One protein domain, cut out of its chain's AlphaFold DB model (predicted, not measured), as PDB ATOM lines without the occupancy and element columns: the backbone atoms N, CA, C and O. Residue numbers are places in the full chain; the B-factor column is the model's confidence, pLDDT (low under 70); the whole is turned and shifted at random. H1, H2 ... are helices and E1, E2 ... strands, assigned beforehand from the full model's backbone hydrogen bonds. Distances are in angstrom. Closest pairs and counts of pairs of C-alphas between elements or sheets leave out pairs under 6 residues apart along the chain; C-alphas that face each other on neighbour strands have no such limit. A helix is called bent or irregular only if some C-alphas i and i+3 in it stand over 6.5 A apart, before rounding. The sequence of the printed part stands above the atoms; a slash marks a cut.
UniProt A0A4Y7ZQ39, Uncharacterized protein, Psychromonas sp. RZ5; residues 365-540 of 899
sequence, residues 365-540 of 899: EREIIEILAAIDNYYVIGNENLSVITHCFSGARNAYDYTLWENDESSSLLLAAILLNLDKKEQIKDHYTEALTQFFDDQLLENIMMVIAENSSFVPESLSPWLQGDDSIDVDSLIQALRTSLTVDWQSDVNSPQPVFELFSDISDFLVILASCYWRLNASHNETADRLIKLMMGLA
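Overview. This is residues 365 to 540 of the 899 residues of an uncharacterized protein of Psychromonas sp. RZ5 (UniProt A0A4Y7ZQ39). An elongated body of helices has H8 in its middle, between H4 toward one end and H9 toward the other, with the bent helix H5 running along it so that arm H5a packs on H4 and arm H5b on H8. The hairpin of H1 and H2 and the short H3 lie at the H4 end; H6, H7 and a loop region with the small strand E1 lie at the other. The 176 printed residues hold nine named helices, H1 to H9, and one named strand, E1, between H7 and H8; the class is mostly helix. The whole is compact, with a radius of gyration of the C-alphas of 17.0 A, and spans 53 by 34 by 24 A.

Arrangement. H1, residues 365 to 376, and H2, residues 383 to 392, form a helical hairpin: they touch at Ile 371 and Ile 389, closest C-alphas 6.9 A apart, at a shallow tilt of 26 degrees, opposite ways. H4, residues 409 to 426, touches H1 with residues 410 to 415 alone; the closest C-alphas, of Ile 375 and Ser 411, are 5.6 A apart. H5, residues 431 to 454, was assigned as one helix by its hydrogen bonds but is bent: C-alphas 442 and 445 are 7.2 A apart, and arms H5a, residues 431 to 442, and H5b, residues 445 to 454, stand at a steep tilt of 40 degrees. H4 and H5a form a helical hairpin, at a steep tilt of 43 degrees, with the closest C-alphas, of Ala 416 and Leu 436, 5.9 A apart. H3, residues 397 to 400, touches H5a; the closest C-alphas, of Tyr 400 and Tyr 432, are 6.0 A apart. H8, residues 510 to 523, touches H4 the same way at a shallow tilt of 19 degrees, with C-alphas of Asn 421 and Ala 523 closest at 4.1 A. H8 touches H5b with residues 510 to 513 alone, the C-alphas of Val 451 and Phe 510 closest at 6.2 A. H9, residues 527 to 539, touches H8 at a steep tilt of 53 degrees, opposite ways, C-alphas of Cys 517 and Ala 529 closest at 4.7 A. H9 also touches H6, residues 463 to 467, at Leu 467 and Thr 528, closest C-alphas 5.0 A apart, and H7, residues 475 to 485, at Ile 479 and Leu 539, 6.0 A. Every O i to N i+4 pair is within hydrogen-bond range in H1, H2, H4, H5a, H5b, H6, H7, H8 and H9; H3 is too short for one.

Along the chain. H1 begins at C-alpha 365 (86.595, 27.940, -53.451). H4 is 25.8 A long, H8 19.8 A and H9 18.3 A, which ends at C-alpha 539 (75.944, 33.067, -17.146). E1, residues 488 to 490, pairs with no named strand; it is antiparallel to residues 500 to 501.

Size, cuts and confidence. The C-alphas farthest apart, of Gly 395 and Asp 493, are 54.0 A apart. The printed part has no cut, and E1 to H8 is the long link, with 19 residues. Mean pLDDT of the printed part is 88.5; residues 407 to 408 and 489 to 499 are under 70.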
ATOM      1  N   GLU A 365      85.526  28.063 -54.446       84.69
ATOM      2  CA  GLU A 365      86.595  27.940 -53.451       84.69
ATOM      3  C   GLU A 365      86.978  29.306 -52.876       84.69
ATOM      4  O   GLU A 365      87.018  29.475 -51.658       84.69
ATOM      5  N   ARG A 366      87.171  30.311 -53.739       84.19
ATOM      6  CA  ARG A 366      87.422  31.691 -53.311       84.19
ATOM      7  C   ARG A 366      86.262  32.250 -52.482       84.19
ATOM      8  O   ARG A 366      86.516  32.829 -51.433       84.19
ATOM      9  N   GLU A 367      85.018  32.067 -52.921       87.38
ATOM     10  CA  GLU A 367      83.839  32.534 -52.178       87.38
ATOM     11  C   GLU A 367      83.731  31.877 -50.798       87.38
ATOM     12  O   GLU A 367      83.453  32.555 -49.813       87.38
ATOM     13  N   ILE A 368      83.994  30.572 -50.698       90.19
ATOM     14  CA  ILE A 368      83.994  29.851 -49.420       90.19
ATOM     15  C   ILE A 368      85.080  30.405 -48.491       90.19
ATOM     16  O   ILE A 368      84.810  30.618 -47.311       90.19
ATOM     17  N   ILE A 369      86.279  30.690 -49.007       88.44
ATOM     18  CA  ILE A 369      87.361  31.311 -48.226       88.44
ATOM     19  C   ILE A 369      86.948  32.705 -47.737       88.44
ATOM     20  O   ILE A 369      87.151  33.027 -46.568       88.44
ATOM     21  N   GLU A 370      86.338  33.524 -48.594       89.12
ATOM     22  CA  GLU A 370      85.849  34.859 -48.224       89.12
ATOM     23  C   GLU A 370      84.729  34.791 -47.173       89.12
ATOM     24  O   GLU A 370      84.725  35.573 -46.221       89.12
ATOM     25  N   ILE A 371      83.821  33.816 -47.287       92.12
ATOM     26  CA  ILE A 371      82.786  33.530 -46.285       92.12
ATOM     27  C   ILE A 371      83.419  33.149 -44.947       92.12
ATOM     28  O   ILE A 371      83.022  33.686 -43.914       92.12
ATOM     29  N   LEU A 372      84.388  32.232 -44.945       92.31
ATOM     30  CA  LEU A 372      85.042  31.776 -43.719       92.31
ATOM     31  C   LEU A 372      85.826  32.913 -43.053       92.31
ATOM     32  O   LEU A 372      85.694  33.093 -41.850       92.31
ATOM     33  N   ALA A 373      86.537  33.736 -43.826       89.44
ATOM     34  CA  ALA A 373      87.224  34.922 -43.311       89.44
ATOM     35  C   ALA A 373      86.250  35.967 -42.730       89.44
ATOM     36  O   ALA A 373      86.560  36.642 -41.749       89.44
ATOM     37  N   ALA A 374      85.053  36.106 -43.311       89.69
ATOM     38  CA  ALA A 374      84.009  36.958 -42.748       89.69
ATOM     39  C   ALA A 374      83.428  36.380 -41.445       89.69
ATOM     40  O   ALA A 374      83.089  37.141 -40.539       89.69
ATOM     41  N   ILE A 375      83.318  35.051 -41.339       92.38
ATOM     42  CA  ILE A 375      82.893  34.367 -40.110       92.38
ATOM     43  C   ILE A 375      83.952  34.485 -39.010       92.38
ATOM     44  O   ILE A 375      83.559  34.693 -37.864       92.38
ATOM     45  N   ASP A 376      85.247  34.429 -39.341       88.06
ATOM     46  CA  ASP A 376      86.336  34.652 -38.374       88.06
ATOM     47  C   ASP A 376      86.145  36.000 -37.656       88.06
ATOM     48  O   ASP A 376      86.320  36.109 -36.446       88.06
ATOM     49  N   ASN A 377      85.675  37.025 -38.377       86.56
ATOM     50  CA  ASN A 377      85.258  38.298 -37.790       86.56
ATOM     51  C   ASN A 377      83.747  38.341 -37.498       86.56
ATOM     52  O   ASN A 377      83.014  39.240 -37.931       86.56
ATOM     53  N   TYR A 378      83.261  37.374 -36.715       89.44
ATOM     54  CA  TYR A 378      81.844  37.259 -36.356       89.44
ATOM     55  C   TYR A 378      81.292  38.517 -35.673       89.44
ATOM     56  O   TYR A 378      80.080  38.751 -35.659       89.44
ATOM     57  N   TYR A 379      82.161  39.368 -35.121       82.12
ATOM     58  CA  TYR A 379      81.748  40.624 -34.518       82.12
ATOM     59  C   TYR A 379      81.117  41.622 -35.516       82.12
ATOM     60  O   TYR A 379      80.292  42.441 -35.109       82.12
ATOM     61  N   VAL A 380      81.421  41.547 -36.811       83.75
ATOM     62  CA  VAL A 380      80.888  42.500 -37.812       83.75
ATOM     63  C   VAL A 380      79.926  41.869 -38.820       83.75
ATOM     64  O   VAL A 380      79.402  42.565 -39.689       83.75
ATOM     65  N   ILE A 381      79.665  40.565 -38.700       88.00
ATOM     66  CA  ILE A 381      78.819  39.826 -39.640       88.00
ATOM     67  C   ILE A 381      77.334  40.215 -39.520       88.00
ATOM     68  O   ILE A 381      76.824  40.441 -38.418       88.00
ATOM     69  N   GLY A 382      76.619  40.227 -40.648       90.00
ATOM     70  CA  GLY A 382      75.192  40.558 -40.717       90.00
ATOM     71  C   GLY A 382      74.389  39.689 -41.689       90.00
ATOM     72  O   GLY A 382      74.864  38.684 -42.221       90.00
ATOM     73  N   ASN A 383      73.140  40.086 -41.939       92.44
ATOM     74  CA  ASN A 383      72.218  39.383 -42.839       92.44
ATOM     75  C   ASN A 383      72.690  39.348 -44.306       92.44
ATOM     76  O   ASN A 383      72.344  38.429 -45.054       92.44
ATOM     77  N   GLU A 384      73.506  40.315 -44.725       88.88
ATOM     78  CA  GLU A 384      74.138  40.312 -46.049       88.88
ATOM     79  C   GLU A 384      75.032  39.076 -46.221       88.88
ATOM     80  O   GLU A 384      74.903  38.351 -47.205       88.88
ATOM     81  N   ASN A 385      75.835  38.737 -45.209       92.00
ATOM     82  CA  ASN A 385      76.678  37.540 -45.235       92.00
ATOM     83  C   ASN A 385      75.848  36.253 -45.255       92.00
ATOM     84  O   ASN A 385      76.196  35.314 -45.965       92.00
ATOM     85  N   LEU A 386      74.722  36.200 -44.531       91.38
ATOM     86  CA  LEU A 386      73.812  35.050 -44.602       91.38
ATOM     87  C   LEU A 386      73.245  34.863 -46.021       91.38
ATOM     88  O   LEU A 386      73.063  33.729 -46.475       91.38
ATOM     89  N   SER A 387      72.994  35.965 -46.730       88.25
ATOM     90  CA  SER A 387      72.530  35.950 -48.121       88.25
ATOM     91  C   SER A 387      73.622  35.449 -49.070       88.25
ATOM     92  O   SER A 387      73.336  34.596 -49.909       88.25
ATOM     93  N   VAL A 388      74.871  35.888 -48.877       89.19
ATOM     94  CA  VAL A 388      76.048  35.391 -49.616       89.19
ATOM     95  C   VAL A 388      76.247  33.890 -49.391       89.19
ATOM     96  O   VAL A 388      76.353  33.143 -50.361       89.19
ATOM     97  N   ILE A 389      76.191  33.415 -48.140       93.06
ATOM     98  CA  ILE A 389      76.268  31.979 -47.815       93.06
ATOM     99  C   ILE A 389      75.154  31.209 -48.528       93.06
ATOM    100  O   ILE A 389      75.398  30.187 -49.162       93.06
ATOM    101  N   THR A 390      73.917  31.705 -48.453       90.19
ATOM    102  CA  THR A 390      72.773  31.042 -49.094       90.19
ATOM    103  C   THR A 390      72.948  30.974 -50.612       90.19
ATOM    104  O   THR A 390      72.587  29.964 -51.212       90.19
ATOM    105  N   HIS A 391      73.510  32.015 -51.230       87.81
ATOM    106  CA  HIS A 391      73.767  32.065 -52.668       87.81
ATOM    107  C   HIS A 391      74.878  31.098 -53.096       87.81
ATOM    108  O   HIS A 391      74.624  30.237 -53.938       87.81
ATOM    109  N   CYS A 392      76.056  31.183 -52.468       87.06
ATOM    110  CA  CYS A 392      77.242  30.374 -52.784       87.06
ATOM    111  C   CYS A 392      76.945  28.861 -52.741       87.06
ATOM    112  O   CYS A 392      77.376  28.085 -53.597       87.06
ATOM    113  N   PHE A 393      76.130  28.439 -51.772       89.94
ATOM    114  CA  PHE A 393      75.796  27.033 -51.550       89.94
ATOM    115  C   PHE A 393      74.497  26.582 -52.241       89.94
ATOM    116  O   PHE A 393      74.169  25.390 -52.226       89.94
ATOM    117  N   SER A 394      73.755  27.487 -52.891       83.25
ATOM    118  CA  SER A 394      72.492  27.151 -53.554       83.25
ATOM    119  C   SER A 394      72.719  26.198 -54.730       83.25
ATOM    120  O   SER A 394      73.365  26.529 -55.719       83.25
ATOM    121  N   GLY A 395      72.190  24.975 -54.636       75.56
ATOM    122  CA  GLY A 395      72.304  23.968 -55.700       75.56
ATOM    123  C   GLY A 395      73.701  23.348 -55.882       75.56
ATOM    124  O   GLY A 395      73.833  22.384 -56.637       75.56
ATOM    125  N   ALA A 396      74.720  23.818 -55.158       84.62
ATOM    126  CA  ALA A 396      76.102  23.352 -55.241       84.62
ATOM    127  C   ALA A 396      76.423  22.311 -54.152       84.62
ATOM    128  O   ALA A 396      77.183  22.569 -53.224       84.62
ATOM    129  N   ARG A 397      75.860  21.096 -54.250       88.44
ATOM    130  CA  ARG A 397      76.024  20.071 -53.192       88.44
ATOM    131  C   ARG A 397      77.477  19.690 -52.900       88.44
ATOM    132  O   ARG A 397      77.802  19.457 -51.747       88.44
ATOM    133  N   ASN A 398      78.356  19.691 -53.902       86.94
ATOM    134  CA  ASN A 398      79.775  19.386 -53.693       86.94
ATOM    135  C   ASN A 398      80.475  20.409 -52.775       86.94
ATOM    136  O   ASN A 398      81.457  20.056 -52.133       86.94
ATOM    137  N   ALA A 399      79.968  21.647 -52.679       88.75
ATOM    138  CA  ALA A 399      80.515  22.675 -51.792       88.75
ATOM    139  C   ALA A 399      80.277  22.374 -50.303       88.75
ATOM    140  O   ALA A 399      81.017  22.867 -49.457       88.75
ATOM    141  N   TYR A 400      79.295  21.524 -49.979       92.50
ATOM    142  CA  TYR A 400      79.015  21.083 -48.607       92.50
ATOM    143  C   TYR A 400      80.068  20.096 -48.070       92.50
ATOM    144  O   TYR A 400      79.997  19.707 -46.903       92.50
ATOM    145  N   ASP A 401      81.015  19.647 -48.897       90.94
ATOM    146  CA  ASP A 401      82.130  18.823 -48.442       90.94
ATOM    147  C   ASP A 401      83.120  19.666 -47.628       90.94
ATOM    148  O   ASP A 401      83.965  20.371 -48.179       90.94
ATOM    149  N   TYR A 402      83.027  19.556 -46.301       90.31
ATOM    150  CA  TYR A 402      83.884  20.293 -45.373       90.31
ATOM    151  C   TYR A 402      85.377  19.988 -45.533       90.31
ATOM    152  O   TYR A 402      86.213  20.766 -45.087       90.31
ATOM    153  N   THR A 403      85.741  18.870 -46.175       88.50
ATOM    154  CA  THR A 403      87.152  18.530 -46.412       88.50
ATOM    155  C   THR A 403      87.812  19.420 -47.465       88.50
ATOM    156  O   THR A 403      89.034  19.385 -47.610       88.50
ATOM    157  N   LEU A 404      87.015  20.220 -48.180       85.94
ATOM    158  CA  LEU A 404      87.459  21.189 -49.180       85.94
ATOM    159  C   LEU A 404      87.570  22.619 -48.623       85.94
ATOM    160  O   LEU A 404      87.931  23.526 -49.367       85.94
ATOM    161  N   TRP A 405      87.238  22.845 -47.349       88.75
ATOM    162  CA  TRP A 405      87.306  24.165 -46.720       88.75
ATOM    163  C   TRP A 405      88.706  24.379 -46.125       88.75
ATOM    164  O   TRP A 405      89.064  23.764 -45.124       88.75
ATOM    165  N   GLU A 406      89.525  25.235 -46.742       70.44
ATOM    166  CA  GLU A 406      90.848  25.600 -46.212       70.44
ATOM    167  C   GLU A 406      90.741  26.772 -45.209       70.44
ATOM    168  O   GLU A 406      91.038  27.908 -45.573       70.44
ATOM    169  N   ASN A 407      90.312  26.542 -43.957       69.00
ATOM    170  CA  ASN A 407      90.430  27.548 -42.880       69.00
ATOM    171  C   ASN A 407      90.347  26.949 -41.452       69.00
ATOM    172  O   ASN A 407      90.316  25.729 -41.284       69.00
ATOM    173  N   ASP A 408      90.334  27.823 -40.440       66.00
ATOM    174  CA  ASP A 408      90.198  27.534 -39.009       66.00
ATOM    175  C   ASP A 408      88.969  26.666 -38.639       66.00
ATOM    176  O   ASP A 408      87.925  26.663 -39.310       66.00
ATOM    177  N   GLU A 409      89.102  25.903 -37.548       79.38
ATOM    178  CA  GLU A 409      88.123  24.903 -37.103       79.38
ATOM    179  C   GLU A 409      86.810  25.550 -36.623       79.38
ATOM    180  O   GLU A 409      85.724  25.023 -36.897       79.38
ATOM    181  N   SER A 410      86.879  26.723 -35.982       86.62
ATOM    182  CA  SER A 410      85.713  27.415 -35.407       86.62
ATOM    183  C   SER A 410      84.770  27.975 -36.476       86.62
ATOM    184  O   SER A 410      83.557  27.757 -36.423       86.62
ATOM    185  N   SER A 411      85.302  28.649 -37.496       92.19
ATOM    186  CA  SER A 411      84.489  29.219 -38.584       92.19
ATOM    187  C   SER A 411      83.849  28.152 -39.458       92.19
ATOM    188  O   SER A 411      82.684  28.272 -39.857       92.19
ATOM    189  N   SER A 412      84.568  27.049 -39.665       94.06
ATOM    190  CA  SER A 412      84.055  25.857 -40.339       94.06
ATOM    191  C   SER A 412      82.871  25.237 -39.584       94.06
ATOM    192  O   SER A 412      81.895  24.812 -40.208       94.06
ATOM    193  N   LEU A 413      82.896  25.230 -38.244       94.94
ATOM    194  CA  LEU A 413      81.772  24.770 -37.419       94.94
ATOM    195  C   LEU A 413      80.513  25.625 -37.606       94.94
ATOM    196  O   LEU A 413      79.413  25.070 -37.733       94.94
ATOM    197  N   LEU A 414      80.650  26.955 -37.652       96.31
ATOM    198  CA  LEU A 414      79.495  27.834 -37.849       96.31
ATOM    199  C   LEU A 414      78.912  27.666 -39.247       96.31
ATOM    200  O   LEU A 414      77.692  27.530 -39.386       96.31
ATOM    201  N   LEU A 415      79.767  27.631 -40.271       96.50
ATOM    202  CA  LEU A 415      79.334  27.396 -41.642       96.50
ATOM    203  C   LEU A 415      78.581  26.064 -41.747       96.50
ATOM    204  O   LEU A 415      77.445  26.045 -42.222       96.50
ATOM    205  N   ALA A 416      79.131  24.975 -41.197       96.62
ATOM    206  CA  ALA A 416      78.455  23.678 -41.144       96.62
ATOM    207  C   ALA A 416      77.070  23.767 -40.478       96.62
ATOM    208  O   ALA A 416      76.087  23.248 -41.012       96.62
ATOM    209  N   ALA A 417      76.950  24.460 -39.342       97.38
ATOM    210  CA  ALA A 417      75.679  24.624 -38.638       97.38
ATOM    211  C   ALA A 417      74.638  25.423 -39.444       97.38
ATOM    212  O   ALA A 417      73.453  25.065 -39.448       97.38
ATOM    213  N   ILE A 418      75.062  26.478 -40.148       97.06
ATOM    214  CA  ILE A 418      74.200  27.269 -41.039       97.06
ATOM    215  C   ILE A 418      73.714  26.402 -42.206       97.06
ATOM    216  O   ILE A 418      72.509  26.350 -42.464       97.06
ATOM    217  N   LEU A 419      74.617  25.667 -42.861       96.75
ATOM    218  CA  LEU A 419      74.292  24.783 -43.986       96.75
ATOM    219  C   LEU A 419      73.341  23.649 -43.581       96.75
ATOM    220  O   LEU A 419      72.375  23.372 -44.291       96.75
ATOM    221  N   LEU A 420      73.533  23.045 -42.404       97.19
ATOM    222  CA  LEU A 420      72.601  22.055 -41.848       97.19
ATOM    223  C   LEU A 420      71.202  22.645 -41.616       97.19
ATOM    224  O   LEU A 420      70.187  21.963 -41.791       97.19
ATOM    225  N   ASN A 421      71.120  23.915 -41.216       95.56
ATOM    226  CA  ASN A 421      69.842  24.596 -41.046       95.56
ATOM    227  C   ASN A 421      69.165  24.903 -42.394       95.56
ATOM    228  O   ASN A 421      67.941  24.786 -42.490       95.56
ATOM    229  N   LEU A 422      69.935  25.239 -43.435       94.50
ATOM    230  CA  LEU A 422      69.423  25.347 -44.807       94.50
ATOM    231  C   LEU A 422      68.880  23.996 -45.298       94.50
ATOM    232  O   LEU A 422      67.723  23.927 -45.714       94.50
ATOM    233  N   ASP A 423      69.635  22.907 -45.116       95.38
ATOM    234  CA  ASP A 423      69.199  21.546 -45.467       95.38
ATOM    235  C   ASP A 423      67.892  21.170 -44.754       95.38
ATOM    236  O   ASP A 423      66.984  20.600 -45.362       95.38
ATOM    237  N   LYS A 424      67.732  21.543 -43.477       94.31
ATOM    238  CA  LYS A 424      66.470  21.333 -42.750       94.31
ATOM    239  C   LYS A 424      65.304  22.094 -43.387       94.31
ATOM    240  O   LYS A 424      64.221  21.519 -43.521       94.31
ATOM    241  N   LYS A 425      65.497  23.368 -43.751       91.81
ATOM    242  CA  LYS A 425      64.461  24.205 -44.387       91.81
ATOM    243  C   LYS A 425      64.044  23.638 -45.745       91.81
ATOM    244  O   LYS A 425      62.851  23.598 -46.041       91.81
ATOM    245  N   GLU A 426      65.001  23.132 -46.516       92.06
ATOM    246  CA  GLU A 426      64.774  22.509 -47.828       92.06
ATOM    247  C   GLU A 426      64.382  21.022 -47.754       92.06
ATOM    248  O   GLU A 426      64.009  20.422 -48.760       92.06
ATOM    249  N   GLN A 427      64.399  20.431 -46.556       93.62
ATOM    250  CA  GLN A 427      64.132  19.010 -46.300       93.62
ATOM    251  C   GLN A 427      65.118  18.055 -47.001       93.62
ATOM    252  O   GLN A 427      64.754  16.934 -47.371       93.62
ATOM    253  N   ILE A 428      66.374  18.475 -47.143       92.06
ATOM    254  CA  ILE A 428      67.473  17.688 -47.711       92.06
ATOM    255  C   ILE A 428      68.113  16.822 -46.619       92.06
ATOM    256  O   ILE A 428      68.282  17.245 -45.476       92.06
ATOM    257  N   LYS A 429      68.416  15.566 -46.966       91.69
ATOM    258  CA  LYS A 429      69.086  14.576 -46.106       91.69
ATOM    259  C   LYS A 429      69.954  13.661 -46.959       91.69
ATOM    260  O   LYS A 429      69.567  12.526 -47.243       91.69
ATOM    261  N   ASP A 430      71.062  14.187 -47.453       93.38
ATOM    262  CA  ASP A 430      72.017  13.418 -48.245       93.38
ATOM    263  C   ASP A 430      73.286  13.097 -47.441       93.38
ATOM    264  O   ASP A 430      73.387  13.381 -46.247       93.38
ATOM    265  N   HIS A 431      74.251  12.457 -48.101       93.56
ATOM    266  CA  HIS A 431      75.520  12.098 -47.477       93.56
ATOM    267  C   HIS A 431      76.347  13.314 -47.030       93.56
ATOM    268  O   HIS A 431      77.121  13.176 -46.089       93.56
ATOM    269  N   TYR A 432      76.169  14.491 -47.645       94.31
ATOM    270  CA  TYR A 432      76.814  15.723 -47.188       94.31
ATOM    271  C   TYR A 432      76.168  16.225 -45.897       94.31
ATOM    272  O   TYR A 432      76.880  16.560 -44.956       94.31
ATOM    273  N   THR A 433      74.833  16.186 -45.794       95.19
ATOM    274  CA  THR A 433      74.122  16.499 -44.542       95.19
ATOM    275  C   THR A 433      74.597  15.597 -43.393       95.19
ATOM    276  O   THR A 433      74.844  16.069 -42.281       95.19
ATOM    277  N   GLU A 434      74.742  14.291 -43.645       95.06
ATOM    278  CA  GLU A 434      75.253  13.328 -42.658       95.06
ATOM    279  C   GLU A 434      76.718  13.608 -42.290       95.06
ATOM    280  O   GLU A 434      77.057  13.623 -41.106       95.06
ATOM    281  N   ALA A 435      77.571  13.885 -43.281       95.12
ATOM    282  CA  ALA A 435      78.984  14.190 -43.072       95.12
ATOM    283  C   ALA A 435      79.191  15.474 -42.254       95.12
ATOM    284  O   ALA A 435      79.978  15.462 -41.311       95.12
ATOM    285  N   LEU A 436      78.448  16.545 -42.553       96.06
ATOM    286  CA  LEU A 436      78.476  17.798 -41.790       96.06
ATOM    287  C   LEU A 436      77.965  17.620 -40.360       96.06
ATOM    288  O   LEU A 436      78.512  18.206 -39.431       96.06
ATOM    289  N   THR A 437      76.932  16.793 -40.171       96.44
ATOM    290  CA  THR A 437      76.420  16.471 -38.832       96.44
ATOM    291  C   THR A 437      77.496  15.781 -37.998       96.44
ATOM    292  O   THR A 437      77.736  16.182 -36.863       96.44
ATOM    293  N   GLN A 438      78.171  14.780 -38.574       95.56
ATOM    294  CA  GLN A 438      79.248  14.056 -37.902       95.56
ATOM    295  C   GLN A 438      80.450  14.965 -37.615       95.56
ATOM    296  O   GLN A 438      80.936  14.972 -36.490       95.56
ATOM    297  N   PHE A 439      80.882  15.765 -38.596       95.19
ATOM    298  CA  PHE A 439      81.957  16.749 -38.434       95.19
ATOM    299  C   PHE A 439      81.682  17.698 -37.263       95.19
ATOM    300  O   PHE A 439      82.530  17.868 -36.392       95.19
ATOM    301  N   PHE A 440      80.473  18.258 -37.206       95.62
ATOM    302  CA  PHE A 440      80.073  19.146 -36.124       95.62
ATOM    303  C   PHE A 440      80.085  18.438 -34.763       95.62
ATOM    304  O   PHE A 440      80.635  18.957 -33.792       95.62
ATOM    305  N   ASP A 441      79.460  17.261 -34.683       93.69
ATOM    306  CA  ASP A 441      79.302  16.530 -33.426       93.69
ATOM    307  C   ASP A 441      80.664  16.041 -32.875       93.69
ATOM    308  O   ASP A 441      80.849  16.033 -31.656       93.69
ATOM    309  N   ASP A 442      81.623  15.702 -33.747       93.50
ATOM    310  CA  ASP A 442      82.981  15.285 -33.366       93.50
ATOM    311  C   ASP A 442      83.837  16.450 -32.847       93.50
ATOM    312  O   ASP A 442      84.606  16.271 -31.903       93.50
ATOM    313  N   GLN A 443      83.685  17.642 -33.426       93.62
ATOM    314  CA  GLN A 443      84.546  18.798 -33.145       93.62
ATOM    315  C   GLN A 443      84.028  19.705 -32.021       93.62
ATOM    316  O   GLN A 443      84.809  20.403 -31.370       93.62
ATOM    317  N   LEU A 444      82.714  19.726 -31.768       95.19
ATOM    318  CA  LEU A 444      82.106  20.731 -30.892       95.19
ATOM    319  C   LEU A 444      82.671  20.703 -29.462       95.19
ATOM    320  O   LEU A 444      82.987  21.750 -28.899       95.19
ATOM    321  N   LEU A 445      82.761  19.523 -28.844       95.44
ATOM    322  CA  LEU A 445      83.148  19.427 -27.434       95.44
ATOM    323  C   LEU A 445      84.601  19.853 -27.206       95.44
ATOM    324  O   LEU A 445      84.881  20.528 -26.218       95.44
ATOM    325  N   GLU A 446      85.510  19.455 -28.096       94.19
ATOM    326  CA  GLU A 446      86.927  19.816 -28.008       94.19
ATOM    327  C   GLU A 446      87.105  21.332 -28.117       94.19
ATOM    328  O   GLU A 446      87.707  21.934 -27.228       94.19
ATOM    329  N   ASN A 447      86.453  21.953 -29.103       94.12
ATOM    330  CA  ASN A 447      86.485  23.400 -29.304       94.12
ATOM    331  C   ASN A 447      85.901  24.183 -28.117       94.12
ATOM    332  O   ASN A 447      86.519  25.135 -27.641       94.12
ATOM    333  N   ILE A 448      84.762  23.748 -27.552       95.12
ATOM    334  CA  ILE A 448      84.205  24.361 -26.331       95.12
ATOM    335  C   ILE A 448      85.226  24.321 -25.187       95.12
ATOM    336  O   ILE A 448      85.434  25.320 -24.496       95.12
ATOM    337  N   MET A 449      85.835  23.158 -24.952       95.50
ATOM    338  CA  MET A 449      86.754  22.966 -23.830       95.50
ATOM    339  C   MET A 449      88.054  23.752 -24.014       95.50
ATOM    340  O   MET A 449      88.561  24.291 -23.031       95.50
ATOM    341  N   MET A 450      88.564  23.837 -25.244       93.94
ATOM    342  CA  MET A 450      89.752  24.615 -25.594       93.94
ATOM    343  C   MET A 450      89.536  26.103 -25.308       93.94
ATOM    344  O   MET A 450      90.253  26.673 -24.486       93.94
ATOM    345  N   VAL A 451      88.490  26.706 -25.878       92.12
ATOM    346  CA  VAL A 451      88.267  28.153 -25.751       92.12
ATOM    347  C   VAL A 451      87.900  28.558 -24.319       92.12
ATOM    348  O   VAL A 451      88.353  29.592 -23.824       92.12
ATOM    349  N   ILE A 452      87.143  27.727 -23.588       92.69
ATOM    350  CA  ILE A 452      86.892  27.975 -22.159       92.69
ATOM    351  C   ILE A 452      88.194  27.882 -21.352       92.69
ATOM    352  O   ILE A 452      88.378  28.668 -20.425       92.69
ATOM    353  N   ALA A 453      89.107  26.960 -21.675       92.56
ATOM    354  CA  ALA A 453      90.398  26.860 -20.993       92.56
ATOM    355  C   ALA A 453      91.293  28.081 -21.239       92.56
ATOM    356  O   ALA A 453      91.967  28.525 -20.315       92.56
ATOM    357  N   GLU A 454      91.275  28.642 -22.446       91.12
ATOM    358  CA  GLU A 454      92.042  29.845 -22.795       91.12
ATOM    359  C   GLU A 454      91.538  31.098 -22.074       91.12
ATOM    360  O   GLU A 454      92.331  31.959 -21.702       91.12
ATOM    361  N   ASN A 455      90.229  31.167 -21.816       89.12
ATOM    362  CA  ASN A 455      89.562  32.313 -21.192       89.12
ATOM    363  C   ASN A 455      89.240  32.091 -19.702       89.12
ATOM    364  O   ASN A 455      88.430  32.817 -19.119       89.12
ATOM    365  N   SER A 456      89.826  31.069 -19.065       89.62
ATOM    366  CA  SER A 456      89.619  30.793 -17.641       89.62
ATOM    367  C   SER A 456      90.914  30.504 -16.891       89.62
ATOM    368  O   SER A 456      91.848  29.882 -17.384       89.62
ATOM    369  N   SER A 457      90.939  30.908 -15.623       89.12
ATOM    370  CA  SER A 457      91.999  30.547 -14.675       89.12
ATOM    371  C   SER A 457      92.030  29.044 -14.365       89.12
ATOM    372  O   SER A 457      93.083  28.496 -14.036       89.12
ATOM    373  N   PHE A 458      90.880  28.374 -14.463       90.81
ATOM    374  CA  PHE A 458      90.739  26.923 -14.433       90.81
ATOM    375  C   PHE A 458      89.403  26.503 -15.060       90.81
ATOM    376  O   PHE A 458      88.388  27.192 -14.931       90.81
ATOM    377  N   VAL A 459      89.374  25.312 -15.661       92.25
ATOM    378  CA  VAL A 459      88.136  24.716 -16.176       92.25
ATOM    379  C   VAL A 459      87.520  23.807 -15.107       92.25
ATOM    380  O   VAL A 459      88.216  22.919 -14.606       92.25
ATOM    381  N   PRO A 460      86.237  23.981 -14.737       92.69
ATOM    382  CA  PRO A 460      85.578  23.081 -13.795       92.69
ATOM    383  C   PRO A 460      85.598  21.630 -14.297       92.69
ATOM    384  O   PRO A 460      85.134  21.349 -15.399       92.69
ATOM    385  N   GLU A 461      86.073  20.685 -13.477       92.75
ATOM    386  CA  GLU A 461      86.139  19.256 -13.847       92.75
ATOM    387  C   GLU A 461      84.759  18.671 -14.202       92.75
ATOM    388  O   GLU A 461      84.652  17.727 -14.983       92.75
ATOM    389  N   SER A 462      83.694  19.255 -13.649       93.56
ATOM    390  CA  SER A 462      82.304  18.892 -13.913       93.56
ATOM    391  C   SER A 462      81.760  19.409 -15.252       93.56
ATOM    392  O   SER A 462      80.701  18.957 -15.676       93.56
ATOM    393  N   LEU A 463      82.457  20.315 -15.949       95.62
ATOM    394  CA  LEU A 463      81.960  20.923 -17.188       95.62
ATOM    395  C   LEU A 463      81.810  19.898 -18.319       95.62
ATOM    396  O   LEU A 463      80.732  19.771 -18.894       95.62
ATOM    397  N   SER A 464      82.874  19.149 -18.621       96.19
ATOM    398  CA  SER A 464      82.869  18.180 -19.726       96.19
ATOM    399  C   SER A 464      81.847  17.049 -19.515       96.19
ATOM    400  O   SER A 464      81.033  16.838 -20.416       96.19
ATOM    401  N   PRO A 465      81.777  16.380 -18.341       95.81
ATOM    402  CA  PRO A 465      80.747  15.370 -18.091       95.81
ATOM    403  C   PRO A 465      79.324  15.931 -18.174       95.81
ATOM    404  O   PRO A 465      78.436  15.273 -18.714       95.81
ATOM    405  N   TRP A 466      79.097  17.159 -17.688       96.94
ATOM    406  CA  TRP A 466      77.781  17.789 -17.770       96.94
ATOM    407  C   TRP A 466      77.382  18.077 -19.217       96.94
ATOM    408  O   TRP A 466      76.269  17.727 -19.602       96.94
ATOM    409  N   LEU A 467      78.287  18.642 -20.028       96.19
ATOM    410  CA  LEU A 467      78.075  18.879 -21.464       96.19
ATOM    411  C   LEU A 467      77.784  17.580 -22.232       96.19
ATOM    412  O   LEU A 467      77.013  17.601 -23.185       96.19
ATOM    413  N   GLN A 468      78.351  16.456 -21.791       94.25
ATOM    414  CA  GLN A 468      78.147  15.125 -22.371       94.25
ATOM    415  C   GLN A 468      76.891  14.386 -21.876       94.25
ATOM    416  O   GLN A 468      76.673  13.244 -22.285       94.25
ATOM    417  N   GLY A 469      76.075  14.984 -21.001       93.19
ATOM    418  CA  GLY A 469      74.803  14.385 -20.586       93.19
ATOM    419  C   GLY A 469      74.682  13.985 -19.113       93.19
ATOM    420  O   GLY A 469      73.690  13.359 -18.739       93.19
ATOM    421  N   ASP A 470      75.660  14.291 -18.253       93.44
ATOM    422  CA  ASP A 470      75.583  13.923 -16.832       93.44
ATOM    423  C   ASP A 470      74.647  14.856 -16.039       93.44
ATOM    424  O   ASP A 470      75.038  15.916 -15.547       93.44
ATOM    425  N   ASP A 471      73.392  14.428 -15.888       91.56
ATOM    426  CA  ASP A 471      72.349  15.124 -15.117       91.56
ATOM    427  C   ASP A 471      72.565  15.111 -13.595       91.56
ATOM    428  O   ASP A 471      71.795  15.731 -12.859       91.56
ATOM    429  N   SER A 472      73.576  14.397 -13.083       92.38
ATOM    430  CA  SER A 472      73.893  14.424 -11.648       92.38
ATOM    431  C   SER A 472      74.599  15.711 -11.214       92.38
ATOM    432  O   SER A 472      74.663  16.004 -10.018       92.38
ATOM    433  N   ILE A 473      75.108  16.484 -12.177       92.19
ATOM    434  CA  ILE A 473      75.829  17.732 -11.950       92.19
ATOM    435  C   ILE A 473      74.838  18.897 -11.927       92.19
ATOM    436  O   ILE A 473      74.081  19.122 -12.871       92.19
ATOM    437  N   ASP A 474      74.871  19.656 -10.833       91.88
ATOM    438  CA  ASP A 474      74.042  20.841 -10.650       91.88
ATOM    439  C   ASP A 474      74.528  22.011 -11.523       91.88
ATOM    440  O   ASP A 474      75.677  22.451 -11.420       91.88
ATOM    441  N   VAL A 475      73.635  22.528 -12.373       91.19
ATOM    442  CA  VAL A 475      73.947  23.609 -13.318       91.19
ATOM    443  C   VAL A 475      74.232  24.929 -12.604       91.19
ATOM    444  O   VAL A 475      75.130  25.653 -13.024       91.19
ATOM    445  N   ASP A 476      73.550  25.220 -11.494       90.12
ATOM    446  CA  ASP A 476      73.756  26.468 -10.749       90.12
ATOM    447  C   ASP A 476      75.154  26.496 -10.116       90.12
ATOM    448  O   ASP A 476      75.870  27.500 -10.190       90.12
ATOM    449  N   SER A 477      75.593  25.357  -9.576       90.69
ATOM    450  CA  SER A 477      76.964  25.168  -9.092       90.69
ATOM    451  C   SER A 477      78.005  25.334 -10.207       90.69
ATOM    452  O   SER A 477      79.063  25.923  -9.973       90.69
ATOM    453  N   LEU A 478      77.715  24.856 -11.423       92.56
ATOM    454  CA  LEU A 478      78.603  25.004 -12.580       92.56
ATOM    455  C   LEU A 478      78.682  26.459 -13.066       92.56
ATOM    456  O   LEU A 478      79.781  26.956 -13.310       92.56
ATOM    457  N   ILE A 479      77.547  27.161 -13.143       91.62
ATOM    458  CA  ILE A 479      77.492  28.597 -13.460       91.62
ATOM    459  C   ILE A 479      78.325  29.375 -12.446       91.62
ATOM    460  O   ILE A 479      79.136  30.213 -12.834       91.62
ATOM    461  N   GLN A 480      78.171  29.089 -11.151       89.19
ATOM    462  CA  GLN A 480      78.930  29.782 -10.116       89.19
ATOM    463  C   GLN A 480      80.434  29.497 -10.215       89.19
ATOM    464  O   GLN A 480      81.232  30.420 -10.051       89.19
ATOM    465  N   ALA A 481      80.827  28.256 -10.518       90.06
ATOM    466  CA  ALA A 481      82.227  27.908 -10.741       90.06
ATOM    467  C   ALA A 481      82.816  28.673 -11.937       90.06
ATOM    468  O   ALA A 481      83.885  29.270 -11.806       90.06
ATOM    469  N   LEU A 482      82.093  28.739 -13.060       90.31
ATOM    470  CA  LEU A 482      82.517  29.498 -14.239       90.31
ATOM    471  C   LEU A 482      82.584  31.004 -13.978       90.31
ATOM    472  O   LEU A 482      83.558  31.634 -14.371       90.31
ATOM    473  N   ARG A 483      81.622  31.581 -13.247       87.75
ATOM    474  CA  ARG A 483      81.669  33.001 -12.843       87.75
ATOM    475  C   ARG A 483      82.937  33.354 -12.076       87.75
ATOM    476  O   ARG A 483      83.404  34.481 -12.168       87.75
ATOM    477  N   THR A 484      83.459  32.413 -11.290       85.19
ATOM    478  CA  THR A 484      84.698  32.610 -10.530       85.19
ATOM    479  C   THR A 484      85.960  32.283 -11.315       85.19
ATOM    480  O   THR A 484      87.029  32.739 -10.922       85.19
ATOM    481  N   SER A 485      85.862  31.465 -12.368       87.81
ATOM    482  CA  SER A 485      87.032  30.974 -13.091       87.81
ATOM    483  C   SER A 485      87.327  31.752 -14.368       87.81
ATOM    484  O   SER A 485      88.504  31.923 -14.683       87.81
ATOM    485  N   LEU A 486      86.296  32.212 -15.078       87.50
ATOM    486  CA  LEU A 486      86.427  32.989 -16.308       87.50
ATOM    487  C   LEU A 486      87.082  34.336 -16.030       87.50
ATOM    488  O   LEU A 486      86.795  34.973 -15.013       87.50
ATOM    489  N   THR A 487      87.931  34.777 -16.956       80.81
ATOM    490  CA  THR A 487      88.480  36.127 -16.899       80.81
ATOM    491  C   THR A 487      87.344  37.118 -17.099       80.81
ATOM    492  O   THR A 487      86.559  37.043 -18.051       80.81
ATOM    493  N   VAL A 488      87.217  38.009 -16.126       74.44
ATOM    494  CA  VAL A 488      86.217  39.061 -16.131       74.44
ATOM    495  C   VAL A 488      86.944  40.337 -16.508       74.44
ATOM    496  O   VAL A 488      87.903  40.699 -15.830       74.44
ATOM    497  N   ASP A 489      86.468  40.996 -17.557       62.34
ATOM    498  CA  ASP A 489      86.951  42.321 -17.939       62.34
ATOM    499  C   ASP A 489      86.659  43.307 -16.790       62.34
ATOM    500  O   ASP A 489      87.535  44.024 -16.308       62.34
ATOM    501  N   TRP A 490      85.451  43.216 -16.204       53.00
ATOM    502  CA  TRP A 490      85.109  43.926 -14.968       53.00
ATOM    503  C   TRP A 490      83.928  43.336 -14.148       53.00
ATOM    504  O   TRP A 490      82.946  42.828 -14.700       53.00
ATOM    505  N   GLN A 491      83.998  43.414 -12.806       51.09
ATOM    506  CA  GLN A 491      82.921  43.027 -11.871       51.09
ATOM    507  C   GLN A 491      82.241  44.261 -11.266       51.09
ATOM    508  O   GLN A 491      82.909  45.113 -10.686       51.09
ATOM    509  N   SER A 492      80.907  44.322 -11.335       44.06
ATOM    510  CA  SER A 492      80.145  45.404 -10.707       44.06
ATOM    511  C   SER A 492      79.848  45.176  -9.243       44.06
ATOM    512  O   SER A 492      79.333  44.125  -8.872       44.06
ATOM    513  N   ASP A 493      80.034  46.233  -8.452       40.97
ATOM    514  CA  ASP A 493      79.523  46.346  -7.084       40.97
ATOM    515  C   ASP A 493      78.008  46.652  -7.041       40.97
ATOM    516  O   ASP A 493      77.393  46.661  -5.971       40.97
ATOM    517  N   VAL A 494      77.368  46.909  -8.190       42.31
ATOM    518  CA  VAL A 494      75.908  47.040  -8.278       42.31
ATOM    519  C   VAL A 494      75.312  45.637  -8.274       42.31
ATOM    520  O   VAL A 494      75.769  44.769  -8.999       42.31
ATOM    521  N   ASN A 495      74.272  45.399  -7.478       43.78
ATOM    522  CA  ASN A 495      73.760  44.066  -7.135       43.78
ATOM    523  C   ASN A 495      73.327  43.124  -8.291       43.78
ATOM    524  O   ASN A 495      72.798  42.058  -7.973       43.78
ATOM    525  N   SER A 496      73.455  43.447  -9.591       49.91
ATOM    526  CA  SER A 496      72.872  42.619 -10.675       49.91
ATOM    527  C   SER A 496      73.329  42.788 -12.146       49.91
ATOM    528  O   SER A 496      72.767  42.049 -12.959       49.91
ATOM    529  N   PRO A 497      74.270  43.653 -12.587       57.06
ATOM    530  CA  PRO A 497      74.633  43.639 -13.998       57.06
ATOM    531  C   PRO A 497      75.362  42.334 -14.321       57.06
ATOM    532  O   PRO A 497      76.121  41.783 -13.518       57.06
ATOM    533  N   GLN A 498      75.082  41.819 -15.512       64.94
ATOM    534  CA  GLN A 498      75.779  40.667 -16.045       64.94
ATOM    535  C   GLN A 498      77.279  41.008 -16.125       64.94
ATOM    536  O   GLN A 498      77.609  42.022 -16.740       64.94
ATOM    537  N   PRO A 499      78.186  40.207 -15.533       67.38
ATOM    538  CA  PRO A 499      79.613  40.432 -15.707       67.38
ATOM    539  C   PRO A 499      79.973  40.384 -17.193       67.38
ATOM    540  O   PRO A 499      79.421  39.573 -17.950       67.38
ATOM    541  N   VAL A 500      80.894  41.251 -17.600       75.19
ATOM    542  CA  VAL A 500      81.475  41.210 -18.941       75.19
ATOM    543  C   VAL A 500      82.650  40.245 -18.879       75.19
ATOM    544  O   VAL A 500      83.648  40.499 -18.208       75.19
ATOM    545  N   PHE A 501      82.488  39.085 -19.506       84.25
ATOM    546  CA  PHE A 501      83.540  38.076 -19.586       84.25
ATOM    547  C   PHE A 501      84.327  38.282 -20.876       84.25
ATOM    548  O   PHE A 501      83.710  38.447 -21.929       84.25
ATOM    549  N   GLU A 502      85.657  38.176 -20.813       84.81
ATOM    550  CA  GLU A 502      86.526  38.214 -22.007       84.81
ATOM    551  C   GLU A 502      86.138  37.136 -23.032       84.81
ATOM    552  O   GLU A 502      86.279  37.329 -24.236       84.81
ATOM    553  N   LEU A 503      85.526  36.045 -22.558       88.94
ATOM    554  CA  LEU A 503      84.923  34.992 -23.374       88.94
ATOM    555  C   LEU A 503      83.898  35.516 -24.407       88.94
ATOM    556  O   LEU A 503      83.663  34.868 -25.416       88.94
ATOM    557  N   PHE A 504      83.254  36.662 -24.167       87.62
ATOM    558  CA  PHE A 504      82.309  37.286 -25.107       87.62
ATOM    559  C   PHE A 504      82.907  38.485 -25.861       87.62
ATOM    560  O   PHE A 504      82.155  39.229 -26.497       87.62
ATOM    561  N   SER A 505      84.224  38.693 -25.779       83.44
ATOM    562  CA  SER A 505      84.919  39.736 -26.539       83.44
ATOM    563  C   SER A 505      84.860  39.473 -28.045       83.44
ATOM    564  O   SER A 505      84.610  38.358 -28.503       83.44
ATOM    565  N   ASP A 506      85.089  40.526 -28.820       77.50
ATOM    566  CA  ASP A 506      85.180  40.508 -30.281       77.50
ATOM    567  C   ASP A 506      86.369  39.699 -30.817       77.50
ATOM    568  O   ASP A 506      86.343  39.283 -31.971       77.50
ATOM    569  N   ILE A 507      87.370  39.436 -29.975       78.38
ATOM    570  CA  ILE A 507      88.579  38.669 -30.313       78.38
ATOM    571  C   ILE A 507      88.415  37.174 -29.963       78.38
ATOM    572  O   ILE A 507      89.252  36.357 -30.333       78.38
ATOM    573  N   SER A 508      87.356  36.786 -29.242       84.19
ATOM    574  CA  SER A 508      87.163  35.398 -28.806       84.19
ATOM    575  C   SER A 508      86.413  34.548 -29.838       84.19
ATOM    576  O   SER A 508      85.245  34.809 -30.147       84.19
ATOM    577  N   ASP A 509      87.017  33.425 -30.239       89.50
ATOM    578  CA  ASP A 509      86.386  32.394 -31.087       89.50
ATOM    579  C   ASP A 509      85.136  31.770 -30.445       89.50
ATOM    580  O   ASP A 509      84.308  31.130 -31.104       89.50
ATOM    581  N   PHE A 510      84.936  31.985 -29.141       93.38
ATOM    582  CA  PHE A 510      83.777  31.476 -28.424       93.38
ATOM    583  C   PHE A 510      82.457  31.965 -29.015       93.38
ATOM    584  O   PHE A 510      81.479  31.213 -29.026       93.38
ATOM    585  N   LEU A 511      82.399  33.203 -29.518       92.75
ATOM    586  CA  LEU A 511      81.180  33.722 -30.139       92.75
ATOM    587  C   LEU A 511      80.798  32.895 -31.371       92.75
ATOM    588  O   LEU A 511      79.620  32.579 -31.543       92.75
ATOM    589  N   VAL A 512      81.785  32.482 -32.169       94.81
ATOM    590  CA  VAL A 512      81.589  31.616 -33.339       94.81
ATOM    591  C   VAL A 512      81.068  30.250 -32.895       94.81
ATOM    592  O   VAL A 512      80.044  29.786 -33.398       94.81
ATOM    593  N   ILE A 513      81.688  29.629 -31.885       96.06
ATOM    594  CA  ILE A 513      81.263  28.324 -31.340       96.06
ATOM    595  C   ILE A 513      79.838  28.395 -30.768       96.06
ATOM    596  O   ILE A 513      78.999  27.523 -31.014       96.06
ATOM    597  N   LEU A 514      79.525  29.451 -30.020       96.81
ATOM    598  CA  LEU A 514      78.211  29.653 -29.418       96.81
ATOM    599  C   LEU A 514      77.130  29.885 -30.484       96.81
ATOM    600  O   LEU A 514      76.045  29.301 -30.400       96.81
ATOM    601  N   ALA A 515      77.427  30.671 -31.521       96.56
ATOM    602  CA  ALA A 515      76.551  30.822 -32.680       96.56
ATOM    603  C   ALA A 515      76.342  29.484 -33.404       96.56
ATOM    604  O   ALA A 515      75.213  29.148 -33.773       96.56
ATOM    605  N   SER A 516      77.403  28.685 -33.538       97.19
ATOM    606  CA  SER A 516      77.370  27.357 -34.158       97.19
ATOM    607  C   SER A 516      76.386  26.437 -33.430       97.19
ATOM    608  O   SER A 516      75.536  25.810 -34.064       97.19
ATOM    609  N   CYS A 517      76.403  26.434 -32.092       97.69
ATOM    610  CA  CYS A 517      75.417  25.729 -31.267       97.69
ATOM    611  C   CYS A 517      73.973  26.172 -31.553       97.69
ATOM    612  O   CYS A 517      73.078  25.331 -31.679       97.69
ATOM    613  N   TYR A 518      73.730  27.478 -31.680       97.56
ATOM    614  CA  TYR A 518      72.391  28.015 -31.942       97.56
ATOM    615  C   TYR A 518      71.855  27.589 -33.312       97.56
ATOM    616  O   TYR A 518      70.737  27.072 -33.416       97.56
ATOM    617  N   TRP A 519      72.659  27.735 -34.367       96.75
ATOM    618  CA  TRP A 519      72.274  27.296 -35.711       96.75
ATOM    619  C   TRP A 519      72.116  25.779 -35.794       96.75
ATOM    620  O   TRP A 519      71.164  25.294 -36.413       96.75
ATOM    621  N   ARG A 520      72.956  25.025 -35.077       96.00
ATOM    622  CA  ARG A 520      72.845  23.569 -34.978       96.00
ATOM    623  C   ARG A 520      71.510  23.148 -34.382       96.00
ATOM    624  O   ARG A 520      70.882  22.266 -34.963       96.00
ATOM    625  N   LEU A 521      71.050  23.763 -33.286       95.69
ATOM    626  CA  LEU A 521      69.742  23.452 -32.685       95.69
ATOM    627  C   LEU A 521      68.571  23.836 -33.585       95.69
ATOM    628  O   LEU A 521      67.573  23.108 -33.649       95.69
ATOM    629  N   ASN A 522      68.705  24.937 -34.324       94.12
ATOM    630  CA  ASN A 522      67.735  25.301 -35.347       94.12
ATOM    631  C   ASN A 522      67.674  24.261 -36.473       94.12
ATOM    632  O   ASN A 522      66.577  24.006 -36.967       94.12
ATOM    633  N   ALA A 523      68.781  23.581 -36.799       93.75
ATOM    634  CA  ALA A 523      68.829  22.463 -37.742       93.75
ATOM    635  C   ALA A 523      68.252  21.158 -37.146       93.75
ATOM    636  O   ALA A 523      67.211  20.651 -37.577       93.75
ATOM    637  N   SER A 524      68.871  20.611 -36.103       92.44
ATOM    638  CA  SER A 524      68.371  19.449 -35.360       92.44
ATOM    639  C   SER A 524      68.923  19.417 -33.933       92.44
ATOM    640  O   SER A 524      69.911  20.067 -33.621       92.44
ATOM    641  N   HIS A 525      68.275  18.679 -33.032       93.62
ATOM    642  CA  HIS A 525      68.707  18.649 -31.636       93.62
ATOM    643  C   HIS A 525      70.119  18.050 -31.494       93.62
ATOM    644  O   HIS A 525      70.396  16.987 -32.051       93.62
ATOM    645  N   ASN A 526      70.977  18.728 -30.733       95.44
ATOM    646  CA  ASN A 526      72.279  18.262 -30.269       95.44
ATOM    647  C   ASN A 526      72.363  18.593 -28.769       95.44
ATOM    648  O   ASN A 526      72.133  19.737 -28.374       95.44
ATOM    649  N   GLU A 527      72.630  17.586 -27.937       95.19
ATOM    650  CA  GLU A 527      72.568  17.725 -26.479       95.19
ATOM    651  C   GLU A 527      73.659  18.657 -25.932       95.19
ATOM    652  O   GLU A 527      73.362  19.532 -25.122       95.19
ATOM    653  N   THR A 528      74.894  18.532 -26.424       96.81
ATOM    654  CA  THR A 528      76.024  19.393 -26.044       96.81
ATOM    655  C   THR A 528      75.726  20.863 -26.340       96.81
ATOM    656  O   THR A 528      75.934  21.721 -25.483       96.81
ATOM    657  N   ALA A 529      75.179  21.154 -27.525       96.81
ATOM    658  CA  ALA A 529      74.797  22.503 -27.938       96.81
ATOM    659  C   ALA A 529      73.670  23.078 -27.062       96.81
ATOM    660  O   ALA A 529      73.770  24.210 -26.593       96.81
ATOM    661  N   ASP A 530      72.620  22.295 -26.788       95.94
ATOM    662  CA  ASP A 530      71.514  22.693 -25.900       95.94
ATOM    663  C   ASP A 530      72.004  22.999 -24.481       95.94
ATOM    664  O   ASP A 530      71.638  24.011 -23.879       95.94
ATOM    665  N   ARG A 531      72.896  22.159 -23.953       95.81
ATOM    666  CA  ARG A 531      73.506  22.359 -22.638       95.81
ATOM    667  C   ARG A 531      74.405  23.593 -22.609       95.81
ATOM    668  O   ARG A 531      74.255  24.406 -21.697       95.81
ATOM    669  N   LEU A 532      75.269  23.804 -23.605       96.38
ATOM    670  CA  LEU A 532      76.101  25.010 -23.672       96.38
ATOM    671  C   LEU A 532      75.244  26.281 -23.710       96.38
ATOM    672  O   LEU A 532      75.514  27.221 -22.964       96.38
ATOM    673  N   ILE A 533      74.180  26.302 -24.518       96.12
ATOM    674  CA  ILE A 533      73.276  27.454 -24.598       96.12
ATOM    675  C   ILE A 533      72.597  27.710 -23.253       96.12
ATOM    676  O   ILE A 533      72.578  28.850 -22.798       96.12
ATOM    677  N   LYS A 534      72.096  26.677 -22.563       94.06
ATOM    678  CA  LYS A 534      71.519  26.833 -21.212       94.06
ATOM    679  C   LYS A 534      72.527  27.403 -20.219       94.06
ATOM    680  O   LYS A 534      72.183  28.294 -19.445       94.06
ATOM    681  N   LEU A 535      73.766  26.918 -20.266       94.44
ATOM    682  CA  LEU A 535      74.847  27.388 -19.407       94.44
ATOM    683  C   LEU A 535      75.154  28.868 -19.661       94.44
ATOM    684  O   LEU A 535      75.201  29.661 -18.721       94.44
ATOM    685  N   MET A 536      75.289  29.257 -20.931       93.69
ATOM    686  CA  MET A 536      75.577  30.638 -21.325       93.69
ATOM    687  C   MET A 536      74.400  31.582 -21.093       93.69
ATOM    688  O   MET A 536      74.612  32.720 -20.697       93.69
ATOM    689  N   MET A 537      73.155  31.120 -21.210       91.75
ATOM    690  CA  MET A 537      71.981  31.909 -20.821       91.75
ATOM    691  C   MET A 537      71.908  32.162 -19.310       91.75
ATOM    692  O   MET A 537      71.427  33.216 -18.893       91.75
ATOM    693  N   GLY A 538      72.379  31.226 -18.479       88.94
ATOM    694  CA  GLY A 538      72.481  31.422 -17.028       88.94
ATOM    695  C   GLY A 538      73.657  32.318 -16.617       88.94
ATOM    696  O   GLY A 538      73.577  33.067 -15.637       88.94
ATOM    697  N   LEU A 539      74.747  32.267 -17.382       87.94
ATOM    698  CA  LEU A 539      75.944  33.067 -17.146       87.94
ATOM    699  C   LEU A 539      75.794  34.504 -17.665       87.94
ATOM    700  O   LEU A 539      76.070  35.456 -16.936       87.94
ATOM    701  N   ALA A 540      75.364  34.634 -18.917       88.12
ATOM    702  CA  ALA A 540      75.507  35.813 -19.751       88.12
ATOM    703  C   ALA A 540      74.364  35.968 -20.795       88.12
ATOM    704  O   ALA A 540      74.615  35.953 -22.007       88.12
TER     705      ALA A 540